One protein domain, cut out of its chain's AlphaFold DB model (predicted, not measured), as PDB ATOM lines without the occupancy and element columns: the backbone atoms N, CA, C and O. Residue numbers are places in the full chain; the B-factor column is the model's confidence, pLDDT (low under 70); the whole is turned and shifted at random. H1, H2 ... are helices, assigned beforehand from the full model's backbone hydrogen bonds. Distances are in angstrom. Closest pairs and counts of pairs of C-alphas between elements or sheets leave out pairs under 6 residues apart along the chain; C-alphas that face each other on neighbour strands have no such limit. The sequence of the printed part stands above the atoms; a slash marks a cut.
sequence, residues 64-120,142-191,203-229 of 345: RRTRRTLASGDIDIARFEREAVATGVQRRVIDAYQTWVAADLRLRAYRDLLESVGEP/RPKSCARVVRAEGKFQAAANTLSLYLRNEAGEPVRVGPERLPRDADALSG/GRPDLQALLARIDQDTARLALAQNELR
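What this domain is: This is residues 64 to 120, 142 to 191 and 203 to 229 of the 345 residues of an uncharacterized protein of Sphingomonas sp. JUb134 (UniProt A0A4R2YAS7). One very long helix, H1, makes the axis of a rod, and two shorter helices pack along different parts of it, running back the opposite way: H4 along residues 66 to 84 and H2 along residues 93 to 118. The short helix H3 packs on H1 at residues 98 to 102, reached from H2 through residues 164 to 185, a long stretch with no named element. The printed part has 134 residues with four named helices, in the order H1, H2, H3, H4, and no named strand; its class is all helix. It is extended, with a radius of gyration of the C-alphas of 25.4 A and spans of 94 by 32 by 24 A.

Where its parts are: H1, residues 64 to 118, runs 80.6 A from C-alpha 64 at (205.319, 98.516, 146.663) to C-alpha 118 at (217.070, 170.280, 111.917). H2, residues 142 to 163, is 31.4 A long. H3, residues 186 to 189, spans 5.6 A. H4, residues 205 to 227, is 33.0 A long and ends at C-alpha 227 at (212.959, 90.310, 140.508).

How they stand to each other: H1 is the hub and touches the three other helices. H1 and H2 touch, closest at the C-alphas of Trp 100 and Ala 159, 4.9 A apart, at a shallow tilt of 24 degrees, opposite ways. H1 and H4 touch, closest at the C-alphas of Ile 77 and Ala 209, 4.8 A apart, at a shallow tilt of 21 degrees, opposite ways. H1 and H3 touch, closest at the C-alphas of Gln 98 and Leu 189, 5.8 A apart. H2, H3 and H4 are apart from one another for the pairs H2 and H4, H2 and H3, and H3 and H4. Each O i to N i+4 pair is within hydrogen-bond range in H2 and H4, and 50 of 51 are in H1; H3 is too short for such a pair.

The domain as a whole: The C-alphas of Pro 120 and Arg 229, the two farthest apart, are 94.5 A apart. Residues 121 to 141 are not printed, with 12.1 A between C-alphas 120 and 142; residues 192 to 202 are not printed, with 20.2 A between C-alphas 191 and 203. The link from H2 to H3 is long, at 22 residues. Residues 224 to 229, of which 224 to 227 belong to H4, stand free. Mean pLDDT of the printed part is 90.6; residues 118 to 120 are under 70.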
ATOM      1  N   ARG A  64     206.138  97.517 145.969       88.25
ATOM      2  CA  ARG A  64     205.319  98.516 146.663       88.25
ATOM      3  C   ARG A  64     206.176  99.668 147.196       88.25
ATOM      4  O   ARG A  64     205.818 100.825 146.987       88.25
ATOM      5  N   ARG A  65     207.291  99.378 147.872       87.38
ATOM      6  CA  ARG A  65     208.245 100.366 148.397       87.38
ATOM      7  C   ARG A  65     208.887 101.127 147.253       87.38
ATOM      8  O   ARG A  65     208.851 102.351 147.270       87.38
ATOM      9  N   THR A  66     209.366 100.432 146.218       91.62
ATOM     10  CA  THR A  66     209.903 101.102 145.028       91.62
ATOM     11  C   THR A  66     208.848 101.995 144.385       91.62
ATOM     12  O   THR A  66     209.159 103.130 144.047       91.62
ATOM     13  N   ARG A  67     207.588 101.556 144.271       91.31
ATOM     14  CA  ARG A  67     206.505 102.395 143.732       91.31
ATOM     15  C   ARG A  67     206.274 103.659 144.563       91.31
ATOM     16  O   ARG A  67     206.060 104.714 143.978       91.31
ATOM     17  N   ARG A  68     206.358 103.580 145.895       91.75
ATOM     18  CA  ARG A  68     206.287 104.767 146.765       91.75
ATOM     19  C   ARG A  68     207.479 105.699 146.573       91.75
ATOM     20  O   ARG A  68     207.259 106.891 146.430       91.75
ATOM     21  N   THR A  69     208.701 105.168 146.508       91.31
ATOM     22  CA  THR A  69     209.911 105.963 146.230       91.31
ATOM     23  C   THR A  69     209.849 106.640 144.861       91.31
ATOM     24  O   THR A  69     210.284 107.775 144.706       91.31
ATOM     25  N   LEU A  70     209.288 105.966 143.852       94.56
ATOM     26  CA  LEU A  70     209.068 106.567 142.539       94.56
ATOM     27  C   LEU A  70     208.051 107.704 142.616       94.56
ATOM     28  O   LEU A  70     208.347 108.785 142.123       94.56
ATOM     29  N   ALA A  71     206.922 107.485 143.292       94.38
ATOM     30  CA  ALA A  71     205.896 108.507 143.466       94.38
ATOM     31  C   ALA A  71     206.410 109.730 144.246       94.38
ATOM     32  O   ALA A  71     206.114 110.856 143.861       94.38
ATOM     33  N   SER A  72     207.210 109.539 145.303       92.75
ATOM     34  CA  SER A  72     207.851 110.663 145.999       92.75
ATOM     35  C   SER A  72     208.844 111.388 145.089       92.75
ATOM     36  O   SER A  72     208.808 112.608 145.004       92.75
ATOM     37  N   GLY A  73     209.654 110.644 144.330       94.56
ATOM     38  CA  GLY A  73     210.568 111.234 143.353       94.56
ATOM     39  C   GLY A  73     209.852 112.010 142.240       94.56
ATOM     40  O   GLY A  73     210.363 113.031 141.799       94.56
ATOM     41  N   ASP A  74     208.662 111.579 141.806       95.56
ATOM     42  CA  ASP A  74     207.861 112.300 140.805       95.56
ATOM     43  C   ASP A  74     207.394 113.664 141.348       95.56
ATOM     44  O   ASP A  74     207.392 114.655 140.616       95.56
ATOM     45  N   ILE A  75     207.054 113.735 142.642       96.12
ATOM     46  CA  ILE A  75     206.715 114.994 143.324       96.12
ATOM     47  C   ILE A  75     207.929 115.928 143.354       96.12
ATOM     48  O   ILE A  75     207.793 117.119 143.060       96.12
ATOM     49  N   ASP A  76     209.112 115.402 143.674       93.94
ATOM     50  CA  ASP A  76     210.346 116.189 143.717       93.94
ATOM     51  C   ASP A  76     210.730 116.705 142.324       93.94
ATOM     52  O   ASP A  76     211.018 117.890 142.158       93.94
ATOM     53  N   ILE A  77     210.643 115.861 141.289       96.31
ATOM     54  CA  ILE A  77     210.872 116.266 139.895       96.31
ATOM     55  C   ILE A  77     209.912 117.389 139.498       96.31
ATOM     56  O   ILE A  77     210.358 118.412 138.979       96.31
ATOM     57  N   ALA A  78     208.613 117.243 139.774       96.69
ATOM     58  CA  ALA A  78     207.620 118.263 139.442       96.69
ATOM     59  C   ALA A  78     207.872 119.590 140.180       96.69
ATOM     60  O   ALA A  78     207.662 120.668 139.616       96.69
ATOM     61  N   ARG A  79     208.347 119.531 141.432       95.88
ATOM     62  CA  ARG A  79     208.761 120.713 142.200       95.88
ATOM     63  C   ARG A  79     209.937 121.418 141.528       95.88
ATOM     64  O   ARG A  79     209.840 122.611 141.248       95.88
ATOM     65  N   PHE A  80     211.006 120.689 141.220       95.44
ATOM     66  CA  PHE A  80     212.189 121.261 140.579       95.44
ATOM     67  C   PHE A  80     211.889 121.798 139.175       95.44
ATOM     68  O   PHE A  80     212.370 122.863 138.797       95.44
ATOM     69  N   GLU A  81     211.044 121.124 138.396       95.44
ATOM     70  CA  GLU A  81     210.616 121.626 137.087       95.44
ATOM     71  C   GLU A  81     209.830 122.936 137.207       95.44
ATOM     72  O   GLU A  81     210.073 123.869 136.440       95.44
ATOM     73  N   ARG A  82     208.943 123.055 138.204       96.44
ATOM     74  CA  ARG A  82     208.235 124.310 138.494       96.44
ATOM     75  C   ARG A  82     209.208 125.438 138.831       96.44
ATOM     76  O   ARG A  82     209.068 126.534 138.294       96.44
ATOM     77  N   GLU A  83     210.185 125.180 139.695       95.00
ATOM     78  CA  GLU A  83     211.215 126.161 140.061       95.00
ATOM     79  C   GLU A  83     212.038 126.590 138.839       95.00
ATOM     80  O   GLU A  83     212.225 127.784 138.606       95.00
ATOM     81  N   ALA A  84     212.451 125.639 137.998       93.75
ATOM     82  CA  ALA A  84     213.173 125.927 136.761       93.75
ATOM     83  C   ALA A  84     212.342 126.784 135.790       93.75
ATOM     84  O   ALA A  84     212.872 127.714 135.173       93.75
ATOM     85  N   VAL A  85     211.038 126.514 135.673       95.38
ATOM     86  CA  VAL A  85     210.111 127.339 134.885       95.38
ATOM     87  C   VAL A  85     210.001 128.743 135.475       95.38
ATOM     88  O   VAL A  85     210.099 129.708 134.721       95.38
ATOM     89  N   ALA A  86     209.859 128.879 136.795       93.81
ATOM     90  CA  ALA A  86     209.780 130.179 137.461       93.81
ATOM     91  C   ALA A  86     211.044 131.020 137.217       93.81
ATOM     92  O   ALA A  86     210.944 132.165 136.775       93.81
ATOM     93  N   THR A  87     212.234 130.437 137.393       91.94
ATOM     94  CA  THR A  87     213.509 131.094 137.057       91.94
ATOM     95  C   THR A  87     213.589 131.448 135.569       91.94
ATOM     96  O   THR A  87     214.049 132.530 135.202       91.94
ATOM     97  N   GLY A  88     213.111 130.563 134.691       92.88
ATOM     98  CA  GLY A  88     213.050 130.810 133.252       92.88
ATOM     99  C   GLY A  88     212.144 131.989 132.887       92.88
ATOM    100  O   GLY A  88     212.509 132.795 132.030       92.88
ATOM    101  N   VAL A  89     210.994 132.124 133.549       94.56
ATOM    102  CA  VAL A  89     210.088 133.268 133.389       94.56
ATOM    103  C   VAL A  89     210.756 134.539 133.898       94.56
ATOM    104  O   VAL A  89     210.831 135.496 133.135       94.56
ATOM    105  N   GLN A  90     211.318 134.538 135.111       92.38
ATOM    106  CA  GLN A  90     212.031 135.693 135.676       92.38
ATOM    107  C   GLN A  90     213.115 136.215 134.730       92.38
ATOM    108  O   GLN A  90     213.169 137.410 134.451       92.38
ATOM    109  N   ARG A  91     213.924 135.312 134.162       92.06
ATOM    110  CA  ARG A  91     214.928 135.674 133.159       92.06
ATOM    111  C   ARG A  91     214.303 136.360 131.942       92.06
ATOM    112  O   ARG A  91     214.781 137.413 131.542       92.06
ATOM    113  N   ARG A  92     213.228 135.802 131.372       94.69
ATOM    114  CA  ARG A  92     212.539 136.413 130.220       94.69
ATOM    115  C   ARG A  92     211.925 137.769 130.559       94.69
ATOM    116  O   ARG A  92     211.905 138.635 129.690       94.69
ATOM    117  N   VAL A  93     211.441 137.965 131.789       94.44
ATOM    118  CA  VAL A  93     210.942 139.270 132.252       94.44
ATOM    119  C   VAL A  93     212.077 140.287 132.294       94.44
ATOM    120  O   VAL A  93     211.917 141.379 131.756       94.44
ATOM    121  N   ILE A  94     213.223 139.923 132.879       92.12
ATOM    122  CA  ILE A  94     214.410 140.787 132.928       92.12
ATOM    123  C   ILE A  94     214.868 141.133 131.506       92.12
ATOM    124  O   ILE A  94     215.035 142.310 131.195       92.12
ATOM    125  N   ASP A  95     214.973 140.138 130.621       92.94
ATOM    126  CA  ASP A  95     215.356 140.340 129.220       92.94
ATOM    127  C   ASP A  95     214.362 141.275 128.492       92.94
ATOM    128  O   ASP A  95     214.772 142.179 127.756       92.94
ATOM    129  N   ALA A  96     213.052 141.100 128.706       94.38
ATOM    130  CA  ALA A  96     212.009 141.943 128.115       94.38
ATOM    131  C   ALA A  96     212.058 143.384 128.647       94.38
ATOM    132  O   ALA A  96     211.965 144.331 127.865       94.38
ATOM    133  N   TYR A  97     212.257 143.553 129.956       92.75
ATOM    134  CA  TYR A  97     212.413 144.853 130.600       92.75
ATOM    135  C   TYR A  97     213.651 145.593 130.085       92.75
ATOM    136  O   TYR A  97     213.545 146.730 129.628       92.75
ATOM    137  N   GLN A  98     214.809 144.931 130.055       92.38
ATOM    138  CA  GLN A  98     216.047 145.513 129.532       92.38
ATOM    139  C   GLN A  98     215.934 145.857 128.046       92.38
ATOM    140  O   GLN A  98     216.410 146.904 127.608       92.38
ATOM    141  N   THR A  99     215.251 145.019 127.261       93.81
ATOM    142  CA  THR A  99     214.979 145.300 125.844       93.81
ATOM    143  C   THR A  99     214.098 146.536 125.672       93.81
ATOM    144  O   THR A  99     214.356 147.341 124.776       93.81
ATOM    145  N   TRP A 100     213.087 146.713 126.525       94.81
ATOM    146  CA  TRP A 100     212.215 147.887 126.526       94.81
ATOM    147  C   TRP A 100     212.972 149.169 126.898       94.81
ATOM    148  O   TRP A 100     212.928 150.133 126.131       94.81
ATOM    149  N   VAL A 101     213.764 149.151 127.977       93.69
ATOM    150  CA  VAL A 101     214.618 150.288 128.367       93.69
ATOM    151  C   VAL A 101     215.623 150.632 127.260       93.69
ATOM    152  O   VAL A 101     215.761 151.788 126.867       93.69
ATOM    153  N   ALA A 102     216.287 149.631 126.674       92.81
ATOM    154  CA  ALA A 102     217.232 149.854 125.581       92.81
ATOM    155  C   ALA A 102     216.561 150.381 124.298       92.81
ATOM    156  O   ALA A 102     217.197 151.094 123.516       92.81
ATOM    157  N   ALA A 103     215.306 150.005 124.029       94.00
ATOM    158  CA  ALA A 103     214.551 150.524 122.892       94.00
ATOM    159  C   ALA A 103     214.224 152.011 123.071       94.00
ATOM    160  O   ALA A 103     214.368 152.769 122.111       94.00
ATOM    161  N   ASP A 104     213.869 152.429 124.286       93.06
ATOM    162  CA  ASP A 104     213.638 153.836 124.601       93.06
ATOM    163  C   ASP A 104     214.917 154.678 124.511       93.06
ATOM    164  O   ASP A 104     214.933 155.685 123.804       93.06
ATOM    165  N   LEU A 105     216.022 154.238 125.123       91.50
ATOM    166  CA  LEU A 105     217.296 154.966 125.045       91.50
ATOM    167  C   LEU A 105     217.735 155.186 123.587       91.50
ATOM    168  O   LEU A 105     218.216 156.259 123.221       91.50
ATOM    169  N   ARG A 106     217.509 154.193 122.712       92.38
ATOM    170  CA  ARG A 106     217.748 154.332 121.265       92.38
ATOM    171  C   ARG A 106     216.793 155.323 120.604       92.38
ATOM    172  O   ARG A 106     217.217 156.056 119.714       92.38
ATOM    173  N   LEU A 107     215.518 155.319 120.984       93.94
ATOM    174  CA  LEU A 107     214.517 156.243 120.459       93.94
ATOM    175  C   LEU A 107     214.855 157.694 120.824       93.94
ATOM    176  O   LEU A 107     214.836 158.540 119.931       93.94
ATOM    177  N   ARG A 108     215.239 157.962 122.080       91.44
ATOM    178  CA  ARG A 108     215.720 159.279 122.532       91.44
ATOM    179  C   ARG A 108     216.939 159.725 121.728       91.44
ATOM    180  O   ARG A 108     216.867 160.739 121.048       91.44
ATOM    181  N   ALA A 109     217.967 158.879 121.633       91.75
ATOM    182  CA  ALA A 109     219.162 159.189 120.844       91.75
ATOM    183  C   ALA A 109     218.854 159.499 119.363       91.75
ATOM    184  O   ALA A 109     219.485 160.364 118.758       91.75
ATOM    185  N   TYR A 110     217.884 158.815 118.741       93.88
ATOM    186  CA  TYR A 110     217.479 159.133 117.367       93.88
ATOM    187  C   TYR A 110     216.664 160.423 117.244       93.88
ATOM    188  O   TYR A 110     216.744 161.062 116.193       93.88
ATOM    189  N   ARG A 111     215.893 160.803 118.269       93.19
ATOM    190  CA  ARG A 111     215.187 162.092 118.321       93.19
ATOM    191  C   ARG A 111     216.192 163.240 118.459       93.19
ATOM    192  O   ARG A 111     216.149 164.146 117.632       93.19
ATOM    193  N   ASP A 112     217.183 163.110 119.338       91.31
ATOM    194  CA  ASP A 112     218.268 164.092 119.505       91.31
ATOM    195  C   ASP A 112     219.094 164.251 118.208       91.31
ATOM    196  O   ASP A 112     219.435 165.349 117.754       91.31
ATOM    197  N   LEU A 113     219.372 163.135 117.519       89.94
ATOM    198  CA  LEU A 113     220.024 163.147 116.202       89.94
ATOM    199  C   LEU A 113     219.163 163.778 115.098       89.94
ATOM    200  O   LEU A 113     219.702 164.263 114.104       89.94
ATOM    201  N   LEU A 114     217.835 163.719 115.201       90.00
ATOM    202  CA  LEU A 114     216.946 164.372 114.241       90.00
ATOM    203  C   LEU A 114     216.907 165.884 114.482       90.00
ATOM    204  O   LEU A 114     216.932 166.642 113.511       90.00
ATOM    205  N   GLU A 115     216.895 166.303 115.746       89.19
ATOM    206  CA  GLU A 115     216.919 167.707 116.159       89.19
ATOM    207  C   GLU A 115     218.219 168.399 115.726       89.19
ATOM    208  O   GLU A 115     218.174 169.414 115.033       89.19
ATOM    209  N   SER A 116     219.372 167.768 115.966       85.69
ATOM    210  CA  SER A 116     220.680 168.280 115.513       85.69
ATOM    211  C   SER A 116     220.834 168.384 113.985       85.69
ATOM    212  O   SER A 116     221.656 169.156 113.498       85.69
ATOM    213  N   VAL A 117     220.049 167.635 113.196       81.69
ATOM    214  CA  VAL A 117     219.996 167.764 111.723       81.69
ATOM    215  C   VAL A 117     219.020 168.868 111.280       81.69
ATOM    216  O   VAL A 117     219.099 169.334 110.142       81.69
ATOM    217  N   GLY A 118     218.081 169.250 112.149       68.19
ATOM    218  CA  GLY A 118     217.070 170.280 111.917       68.19
ATOM    219  C   GLY A 118     217.538 171.702 112.225       68.19
ATOM    220  O   GLY A 118     216.997 172.634 111.626       68.19
ATOM    221  N   GLU A 119     218.541 171.882 113.087       61.38
ATOM    222  CA  GLU A 119     219.148 173.195 113.311       61.38
ATOM    223  C   GLU A 119     219.877 173.680 112.044       61.38
ATOM    224  O   GLU A 119     220.819 173.030 111.573       61.38
ATOM    225  N   PRO A 120     219.500 174.834 111.462       54.31
ATOM    226  CA  PRO A 120     220.329 175.461 110.453       54.31
ATOM    227  C   PRO A 120     221.622 175.899 111.138       54.31
ATOM    228  O   PRO A 120     221.582 176.665 112.101       54.31
ATOM    229  N   ARG A 142     218.010 164.224 106.699       82.81
ATOM    230  CA  ARG A 142     216.739 164.348 107.431       82.81
ATOM    231  C   ARG A 142     215.760 163.194 107.160       82.81
ATOM    232  O   ARG A 142     215.354 162.571 108.137       82.81
ATOM    233  N   PRO A 143     215.460 162.790 105.904       86.50
ATOM    234  CA  PRO A 143     214.574 161.649 105.652       86.50
ATOM    235  C   PRO A 143     215.087 160.337 106.263       86.50
ATOM    236  O   PRO A 143     214.307 159.544 106.788       86.50
ATOM    237  N   LYS A 144     216.411 160.119 106.254       87.19
ATOM    238  CA  LYS A 144     217.034 158.944 106.881       87.19
ATOM    239  C   LYS A 144     216.895 158.968 108.404       87.19
ATOM    240  O   LYS A 144     216.623 157.925 108.991       87.19
ATOM    241  N   SER A 145     217.077 160.128 109.036       86.62
ATOM    242  CA  SER A 145     216.862 160.292 110.477       86.62
ATOM    243  C   SER A 145     215.389 160.091 110.849       86.62
ATOM    244  O   SER A 145     215.115 159.315 111.760       86.62
ATOM    245  N   CYS A 146     214.439 160.645 110.082       91.00
ATOM    246  CA  CYS A 146     213.005 160.394 110.284       91.00
ATOM    247  C   CYS A 146     212.669 158.895 110.206       91.00
ATOM    248  O   CYS A 146     212.012 158.358 111.094       91.00
ATOM    249  N   ALA A 147     213.178 158.187 109.190       93.31
ATOM    250  CA  ALA A 147     212.954 156.748 109.046       93.31
ATOM    251  C   ALA A 147     213.527 155.931 110.222       93.31
ATOM    252  O   ALA A 147     212.941 154.924 110.625       93.31
ATOM    253  N   ARG A 148     214.662 156.357 110.799       93.06
ATOM    254  CA  ARG A 148     215.239 155.726 112.000       93.06
ATOM    255  C   ARG A 148     214.361 155.935 113.230       93.06
ATOM    256  O   ARG A 148     214.154 154.965 113.952       93.06
ATOM    257  N   VAL A 149     213.819 157.139 113.426       95.00
ATOM    258  CA  VAL A 149     212.892 157.440 114.532       95.00
ATOM    259  C   VAL A 149     211.632 156.583 114.424       95.00
ATOM    260  O   VAL A 149     211.303 155.890 115.379       95.00
ATOM    261  N   VAL A 150     210.989 156.526 113.252       96.44
ATOM    262  CA  VAL A 150     209.782 155.700 113.044       96.44
ATOM    263  C   VAL A 150     210.060 154.218 113.322       96.44
ATOM    264  O   VAL A 150     209.282 153.544 113.994       96.44
ATOM    265  N   ARG A 151     211.203 153.695 112.861       96.31
ATOM    266  CA  ARG A 151     211.599 152.307 113.143       96.31
ATOM    267  C   ARG A 151     211.871 152.074 114.633       96.31
ATOM    268  O   ARG A 151     211.569 150.993 115.134       96.31
ATOM    269  N   ALA A 152     212.483 153.034 115.320       95.94
ATOM    270  CA  ALA A 152     212.762 152.936 116.749       95.94
ATOM    271  C   ALA A 152     211.481 153.002 117.587       95.94
ATOM    272  O   ALA A 152     211.337 152.200 118.503       95.94
ATOM    273  N   GLU A 153     210.527 153.851 117.207       96.12
ATOM    274  CA  GLU A 153     209.197 153.916 117.815       96.12
ATOM    275  C   GLU A 153     208.477 152.569 117.685       96.12
ATOM    276  O   GLU A 153     208.046 151.991 118.678       96.12
ATOM    277  N   GLY A 154     208.455 151.983 116.481       96.50
ATOM    278  CA  GLY A 154     207.873 150.652 116.279       96.50
ATOM    279  C   GLY A 154     208.523 149.570 117.155       96.50
ATOM    280  O   GLY A 154     207.831 148.712 117.700       96.50
ATOM    281  N   LYS A 155     209.849 149.628 117.351       96.56
ATOM    282  CA  LYS A 155     210.566 148.714 118.258       96.56
ATOM    283  C   LYS A 155     210.229 148.956 119.728       96.56
ATOM    284  O   LYS A 155     210.112 147.983 120.466       96.56
ATOM    285  N   PHE A 156     210.077 150.210 120.144       96.00
ATOM    286  CA  PHE A 156     209.665 150.567 121.499       96.00
ATOM    287  C   PHE A 156     208.267 150.021 121.806       96.00
ATOM    288  O   PHE A 156     208.097 149.311 122.795       96.00
ATOM    289  N   GLN A 157     207.304 150.226 120.903       95.69
ATOM    290  CA  GLN A 157     205.948 149.687 121.044       95.69
ATOM    291  C   GLN A 157     205.937 148.147 121.068       95.69
ATOM    292  O   GLN A 157     205.263 147.539 121.898       95.69
ATOM    293  N   ALA A 158     206.729 147.491 120.214       96.44
ATOM    294  CA  ALA A 158     206.859 146.031 120.219       96.44
ATOM    295  C   ALA A 158     207.481 145.493 121.522       96.44
ATOM    296  O   ALA A 158     207.034 144.469 122.048       96.44
ATOM    297  N   ALA A 159     208.486 146.185 122.067       96.12
ATOM    298  CA  ALA A 159     209.095 145.830 123.345       96.12
ATOM    299  C   ALA A 159     208.114 146.041 124.511       96.12
ATOM    300  O   ALA A 159     207.985 145.156 125.354       96.12
ATOM    301  N   ALA A 160     207.352 147.142 124.512       95.38
ATOM    302  CA  ALA A 160     206.302 147.402 125.499       95.38
ATOM    303  C   ALA A 160     205.206 146.319 125.473       95.38
ATOM    304  O   ALA A 160     204.801 145.825 126.524       95.38
ATOM    305  N   ASN A 161     204.791 145.880 124.279       94.94
ATOM    306  CA  ASN A 161     203.845 144.771 124.106       94.94
ATOM    307  C   ASN A 161     204.407 143.432 124.596       94.94
ATOM    308  O   ASN A 161     203.680 142.604 125.136       94.94
ATOM    309  N   THR A 162     205.706 143.201 124.406       95.94
ATOM    310  CA  THR A 162     206.361 141.980 124.892       95.94
ATOM    311  C   THR A 162     206.420 141.976 126.418       95.94
ATOM    312  O   THR A 162     206.118 140.963 127.044       95.94
ATOM    313  N   LEU A 163     206.750 143.113 127.036       94.75
ATOM    314  CA  LEU A 163     206.779 143.254 128.491       94.75
ATOM    315  C   LEU A 163     205.379 143.122 129.110       94.75
ATOM    316  O   LEU A 163     205.235 142.490 130.158       94.75
ATOM    317  N   SER A 164     204.335 143.610 128.430       94.19
ATOM    318  CA  SER A 164     202.949 143.441 128.886       94.19
ATOM    319  C   SER A 164     202.480 141.985 128.893       94.19
ATOM    320  O   SER A 164     201.446 141.688 129.482       94.19
ATOM    321  N   LEU A 165     203.210 141.042 128.282       92.81
ATOM    322  CA  LEU A 165     202.923 139.608 128.427       92.81
ATOM    323  C   LEU A 165     203.264 139.078 129.820       92.81
ATOM    324  O   LEU A 165     202.667 138.086 130.233       92.81
ATOM    325  N   TYR A 166     204.178 139.734 130.533       93.75
ATOM    326  CA  TYR A 166     204.653 139.301 131.846       93.75
ATOM    327  C   TYR A 166     204.180 140.215 132.977       93.75
ATOM    328  O   TYR A 166     203.913 139.736 134.074       93.75
ATOM    329  N   LEU A 167     204.055 141.519 132.717       92.25
ATOM    330  CA  LEU A 167     203.578 142.479 133.704       92.25
ATOM    331  C   LEU A 167     202.056 142.364 133.880       92.25
ATOM    332  O   LEU A 167     201.304 142.404 132.899       92.25
ATOM    333  N   ARG A 168     201.609 142.216 135.128       92.69
ATOM    334  CA  ARG A 168     200.196 142.093 135.509       92.69
ATOM    335  C   ARG A 168     199.838 143.116 136.585       92.69
ATOM    336  O   ARG A 168     200.680 143.406 137.432       92.69
ATOM    337  N   ASN A 169     198.630 143.674 136.526       92.56
ATOM    338  CA  ASN A 169     198.074 144.469 137.628       92.56
ATOM    339  C   ASN A 169     197.545 143.548 138.747       92.56
ATOM    340  O   ASN A 169     197.593 142.323 138.628       92.56
ATOM    341  N   GLU A 170     197.026 144.135 139.825       93.62
ATOM    342  CA  GLU A 170     196.454 143.396 140.963       93.62
ATOM    343  C   GLU A 170     195.269 142.497 140.566       93.62
ATOM    344  O   GLU A 170     195.060 141.451 141.174       93.62
ATOM    345  N   ALA A 171     194.542 142.852 139.502       93.69
ATOM    346  CA  ALA A 171     193.446 142.059 138.944       93.69
ATOM    347  C   ALA A 171     193.910 140.939 137.984       93.69
ATOM    348  O   ALA A 171     193.090 140.171 137.488       93.69
ATOM    349  N   GLY A 172     195.216 140.821 137.708       91.38
ATOM    350  CA  GLY A 172     195.761 139.810 136.799       91.38
ATOM    351  C   GLY A 172     195.652 140.155 135.308       91.38
ATOM    352  O   GLY A 172     195.836 139.277 134.462       91.38
ATOM    353  N   GLU A 173     195.402 141.414 134.957       93.31
ATOM    354  CA  GLU A 173     195.316 141.891 133.575       93.31
ATOM    355  C   GLU A 173     196.678 142.381 133.049       93.31
ATOM    356  O   GLU A 173     197.496 142.902 133.817       93.31
ATOM    357  N   PRO A 174     196.962 142.225 131.740       93.12
ATOM    358  CA  PRO A 174     198.208 142.692 131.139       93.12
ATOM    359  C   PRO A 174     198.312 144.222 131.156       93.12
ATOM    360  O   PRO A 174     197.434 144.922 130.661       93.12
ATOM    361  N   VAL A 175     199.438 144.742 131.651       92.25
ATOM    362  CA  VAL A 175     199.703 146.188 131.694       92.25
ATOM    363  C   VAL A 175     200.712 146.565 130.617       92.25
ATOM    364  O   VAL A 175     201.856 146.103 130.640       92.25
ATOM    365  N   ARG A 176     200.313 147.435 129.684       90.50
ATOM    366  CA  ARG A 176     201.245 148.065 128.740       90.50
ATOM    367  C   ARG A 176     201.912 149.257 129.420       90.50
ATOM    368  O   ARG A 176     201.226 150.151 129.900       90.50
ATOM    369  N   VAL A 177     203.240 149.257 129.456       88.94
ATOM    370  CA  VAL A 177     204.022 150.367 130.015       88.94
ATOM    371  C   VAL A 177     204.302 151.425 128.953       88.94
ATOM    372  O   VAL A 177     204.681 151.091 127.827       88.94
ATOM    373  N   GLY A 178     204.113 152.692 129.313       86.88
ATOM    374  CA  GLY A 178     204.509 153.836 128.510       86.88
ATOM    375  C   GLY A 178     205.820 154.461 129.004       86.88
ATOM    376  O   GLY A 178     206.428 153.994 129.975       86.88
ATOM    377  N   PRO A 179     206.302 155.508 128.316       84.38
ATOM    378  CA  PRO A 179     207.586 156.131 128.613       84.38
ATOM    379  C   PRO A 179     207.668 156.782 130.007       84.38
ATOM    380  O   PRO A 179     208.758 157.034 130.513       84.38
ATOM    381  N   GLU A 180     206.536 157.026 130.658       86.94
ATOM    382  CA  GLU A 180     206.439 157.618 131.993       86.94
ATOM    383  C   GLU A 180     207.062 156.765 133.110       86.94
ATOM    384  O   GLU A 180     207.453 157.304 134.142       86.94
ATOM    385  N   ARG A 181     207.193 155.446 132.913       84.50
ATOM    386  CA  ARG A 181     207.766 154.516 133.906       84.50
ATOM    387  C   ARG A 181     209.239 154.182 133.669       84.50
ATOM    388  O   ARG A 181     209.768 153.262 134.290       84.50
ATOM    389  N   LEU A 182     209.890 154.864 132.734       83.19
ATOM    390  CA  LEU A 182     211.264 154.551 132.367       83.19
ATOM    391  C   LEU A 182     212.270 155.067 133.403       83.19
ATOM    392  O   LEU A 182     212.143 156.201 133.873       83.19
ATOM    393  N   PRO A 183     213.328 154.289 133.688       82.06
ATOM    394  CA  PRO A 183     214.511 154.808 134.358       82.06
ATOM    395  C   PRO A 183     215.094 155.991 133.579       82.06
ATOM    396  O   PRO A 183     215.055 156.024 132.346       82.06
ATOM    397  N   ARG A 184     215.645 156.972 134.298       73.38
ATOM    398  CA  ARG A 184     216.347 158.100 133.667       73.38
ATOM    399  C   ARG A 184     217.713 157.685 133.118       73.38
ATOM    400  O   ARG A 184     218.116 158.206 132.082       73.38
ATOM    401  N   ASP A 185     218.337 156.697 133.755       76.06
ATOM    402  CA  ASP A 185     219.713 156.278 133.497       76.06
ATOM    403  C   ASP A 185     219.803 154.844 132.948       76.06
ATOM    404  O   ASP A 185     218.856 154.054 133.007       76.06
ATOM    405  N   ALA A 186     220.973 154.493 132.407       80.19
ATOM    406  CA  ALA A 186     221.236 153.186 131.800       80.19
ATOM    407  C   ALA A 186     221.448 152.050 132.822       80.19
ATOM    408  O   ALA A 186     221.693 150.914 132.419       80.19
ATOM    409  N   ASP A 187     221.313 152.323 134.120       81.25
ATOM    410  CA  ASP A 187     221.581 151.377 135.211       81.25
ATOM    411  C   ASP A 187     220.730 150.108 135.140       81.25
ATOM    412  O   ASP A 187     221.174 149.032 135.533       81.25
ATOM    413  N   ALA A 188     219.529 150.193 134.566       78.88
ATOM    414  CA  ALA A 188     218.681 149.029 134.314       78.88
ATOM    415  C   ALA A 188     219.325 147.991 133.370       78.88
ATOM    416  O   ALA A 188     218.921 146.825 133.360       78.88
ATOM    417  N   LEU A 189     220.316 148.402 132.573       82.69
ATOM    418  CA  LEU A 189     221.090 147.542 131.677       82.69
ATOM    419  C   LEU A 189     222.348 146.970 132.344       82.69
ATOM    420  O   LEU A 189     223.035 146.151 131.731       82.69
ATOM    421  N   SER A 190     222.655 147.376 133.578       81.00
ATOM    422  CA  SER A 190     223.764 146.809 134.337       81.00
ATOM    423  C   SER A 190     223.520 145.318 134.562       81.00
ATOM    424  O   SER A 190     222.478 144.895 135.066       81.00
ATOM    425  N   GLY A 191     224.481 144.498 134.140       70.56
ATOM    426  CA  GLY A 191     224.423 143.056 134.338       70.56
ATOM    427  C   GLY A 191     224.554 142.682 135.814       70.56
ATOM    428  O   GLY A 191     225.166 143.395 136.606       70.56
ATOM    429  N   GLY A 203     222.095 124.489 143.984       81.88
ATOM    430  CA  GLY A 203     221.090 125.537 143.791       81.88
ATOM    431  C   GLY A 203     220.382 125.524 142.433       81.88
ATOM    432  O   GLY A 203     219.528 126.374 142.201       81.88
ATOM    433  N   ARG A 204     220.746 124.621 141.512       89.06
ATOM    434  CA  ARG A 204     220.178 124.576 140.159       89.06
ATOM    435  C   ARG A 204     219.029 123.568 140.057       89.06
ATOM    436  O   ARG A 204     219.301 122.364 140.041       89.06
ATOM    437  N   PRO A 205     217.768 124.021 139.923       92.50
ATOM    438  CA  PRO A 205     216.613 123.124 139.920       92.50
ATOM    439  C   PRO A 205     216.614 122.167 138.718       92.50
ATOM    440  O   PRO A 205     216.230 121.009 138.836       92.50
ATOM    441  N   ASP A 206     217.140 122.593 137.570       90.38
ATOM    442  CA  ASP A 206     217.286 121.741 136.387       90.38
ATOM    443  C   ASP A 206     218.242 120.559 136.612       90.38
ATOM    444  O   ASP A 206     217.977 119.450 136.144       90.38
ATOM    445  N   LEU A 207     219.327 120.763 137.367       92.25
ATOM    446  CA  LEU A 207     220.231 119.677 137.752       92.25
ATOM    447  C   LEU A 207     219.595 118.761 138.802       92.25
ATOM    448  O   LEU A 207     219.743 117.544 138.703       92.25
ATOM    449  N   GLN A 208     218.857 119.317 139.765       92.75
ATOM    450  CA  GLN A 208     218.154 118.525 140.780       92.75
ATOM    451  C   GLN A 208     217.083 117.617 140.162       92.75
ATOM    452  O   GLN A 208     217.026 116.434 140.488       92.75
ATOM    453  N   ALA A 209     216.315 118.114 139.188       93.38
ATOM    454  CA  ALA A 209     215.355 117.297 138.443       93.38
ATOM    455  C   ALA A 209     216.034 116.119 137.716       93.38
ATOM    456  O   ALA A 209     215.507 115.004 137.690       93.38
ATOM    457  N   LEU A 210     217.222 116.337 137.140       92.31
ATOM    458  CA  LEU A 210     217.998 115.275 136.492       92.31
ATOM    459  C   LEU A 210     218.524 114.243 137.497       92.31
ATOM    460  O   LEU A 210     218.447 113.047 137.218       92.31
ATOM    461  N   LEU A 211     219.034 114.682 138.650       92.38
ATOM    462  CA  LEU A 211     219.503 113.788 139.712       92.38
ATOM    463  C   LEU A 211     218.356 112.942 140.278       92.38
ATOM    464  O   LEU A 211     218.485 111.723 140.337       92.38
ATOM    465  N   ALA A 212     217.199 113.547 140.550       93.06
ATOM    466  CA  ALA A 212     216.012 112.821 140.998       93.06
ATOM    467  C   ALA A 212     215.561 111.756 139.976       93.06
ATOM    468  O   ALA A 212     215.222 110.631 140.345       93.06
ATOM    469  N   ARG A 213     215.628 112.055 138.670       94.19
ATOM    470  CA  ARG A 213     215.369 111.060 137.608       94.19
ATOM    471  C   ARG A 213     216.394 109.924 137.607       94.19
ATOM    472  O   ARG A 213     216.022 108.770 137.388       94.19
ATOM    473  N   ILE A 214     217.671 110.224 137.855       93.50
ATOM    474  CA  ILE A 214     218.713 109.199 138.005       93.50
ATOM    475  C   ILE A 214     218.387 108.301 139.203       93.50
ATOM    476  O   ILE A 214     218.414 107.078 139.061       93.50
ATOM    477  N   ASP A 215     218.001 108.874 140.339       92.25
ATOM    478  CA  ASP A 215     217.636 108.119 141.539       92.25
ATOM    479  C   ASP A 215     216.428 107.205 141.289       92.25
ATOM    480  O   ASP A 215     216.462 106.017 141.618       92.25
ATOM    481  N   GLN A 216     215.400 107.683 140.581       94.25
ATOM    482  CA  GLN A 216     214.279 106.840 140.154       94.25
ATOM    483  C   GLN A 216     214.716 105.661 139.274       94.25
ATOM    484  O   GLN A 216     214.252 104.528 139.448       94.25
ATOM    485  N   ASP A 217     215.604 105.901 138.311       92.69
ATOM    486  CA  ASP A 217     216.088 104.853 137.417       92.69
ATOM    487  C   ASP A 217     216.980 103.839 138.139       92.69
ATOM    488  O   ASP A 217     216.900 102.639 137.850       92.69
ATOM    489  N   THR A 218     217.771 104.278 139.122       92.75
ATOM    490  CA  THR A 218     218.530 103.363 139.987       92.75
ATOM    491  C   THR A 218     217.603 102.517 140.862       92.75
ATOM    492  O   THR A 218     217.801 101.303 140.948       92.75
ATOM    493  N   ALA A 219     216.525 103.089 141.407       91.81
ATOM    494  CA  ALA A 219     215.512 102.344 142.157       91.81
ATOM    495  C   ALA A 219     214.792 101.299 141.279       91.81
ATOM    496  O   ALA A 219     214.625 100.143 141.683       91.81
ATOM    497  N   ARG A 220     214.431 101.654 140.037       91.19
ATOM    498  CA  ARG A 220     213.854 100.714 139.050       91.19
ATOM    499  C   ARG A 220     214.820  99.591 138.690       91.19
ATOM    500  O   ARG A 220     214.388  98.459 138.464       91.19
ATOM    501  N   LEU A 221     216.114  99.892 138.599       91.56
ATOM    502  CA  LEU A 221     217.140  98.888 138.344       91.56
ATOM    503  C   LEU A 221     217.271  97.922 139.523       91.56
ATOM    504  O   LEU A 221     217.293  96.712 139.299       91.56
ATOM    505  N   ALA A 222     217.323  98.439 140.751       90.19
ATOM    506  CA  ALA A 222     217.397  97.626 141.958       90.19
ATOM    507  C   ALA A 222     216.197  96.671 142.061       90.19
ATOM    508  O   ALA A 222     216.378  95.482 142.332       90.19
ATOM    509  N   LEU A 223     214.987  97.155 141.748       91.19
ATOM    510  CA  LEU A 223     213.791  96.314 141.684       91.19
ATOM    511  C   LEU A 223     213.928  95.221 140.617       91.19
ATOM    512  O   LEU A 223     213.745  94.048 140.922       91.19
ATOM    513  N   ALA A 224     214.326  95.572 139.393       88.94
ATOM    514  CA  ALA A 224     214.491  94.596 138.314       88.94
ATOM    515  C   ALA A 224     215.565  93.536 138.623       88.94
ATOM    516  O   ALA A 224     215.417  92.374 138.250       88.94
ATOM    517  N   GLN A 225     216.644  93.909 139.313       88.31
ATOM    518  CA  GLN A 225     217.652  92.957 139.781       88.31
ATOM    519  C   GLN A 225     217.096  92.042 140.873       88.31
ATOM    520  O   GLN A 225     217.349  90.838 140.845       88.31
ATOM    521  N   ASN A 226     216.320  92.591 141.810       89.88
ATOM    522  CA  ASN A 226     215.652  91.814 142.848       89.88
ATOM    523  C   ASN A 226     214.633  90.822 142.252       89.88
ATOM    524  O   ASN A 226     214.570  89.677 142.688       89.88
ATOM    525  N   GLU A 227     213.916  91.194 141.189       87.19
ATOM    526  CA  GLU A 227     212.959  90.310 140.508       87.19
ATOM    527  C   GLU A 227     213.592  89.078 139.843       87.19
ATOM    528  O   GLU A 227     212.906  88.076 139.621       87.19
ATOM    529  N   LEU A 228     214.887  89.139 139.524       86.88
ATOM    530  CA  LEU A 228     215.645  88.018 138.962       86.88
ATOM    531  C   LEU A 228     216.178  87.065 140.037       86.88
ATOM    532  O   LEU A 228     216.646  85.978 139.696       86.88
ATOM    533  N   ARG A 229     216.125  87.451 141.317       88.62
ATOM    534  CA  ARG A 229     216.574  86.605 142.424       88.62
ATOM    535  C   ARG A 229     215.551  85.502 142.717       88.62
ATOM    536  O   ARG A 229     214.348  85.705 142.520       88.62
TER     537      ARG A 229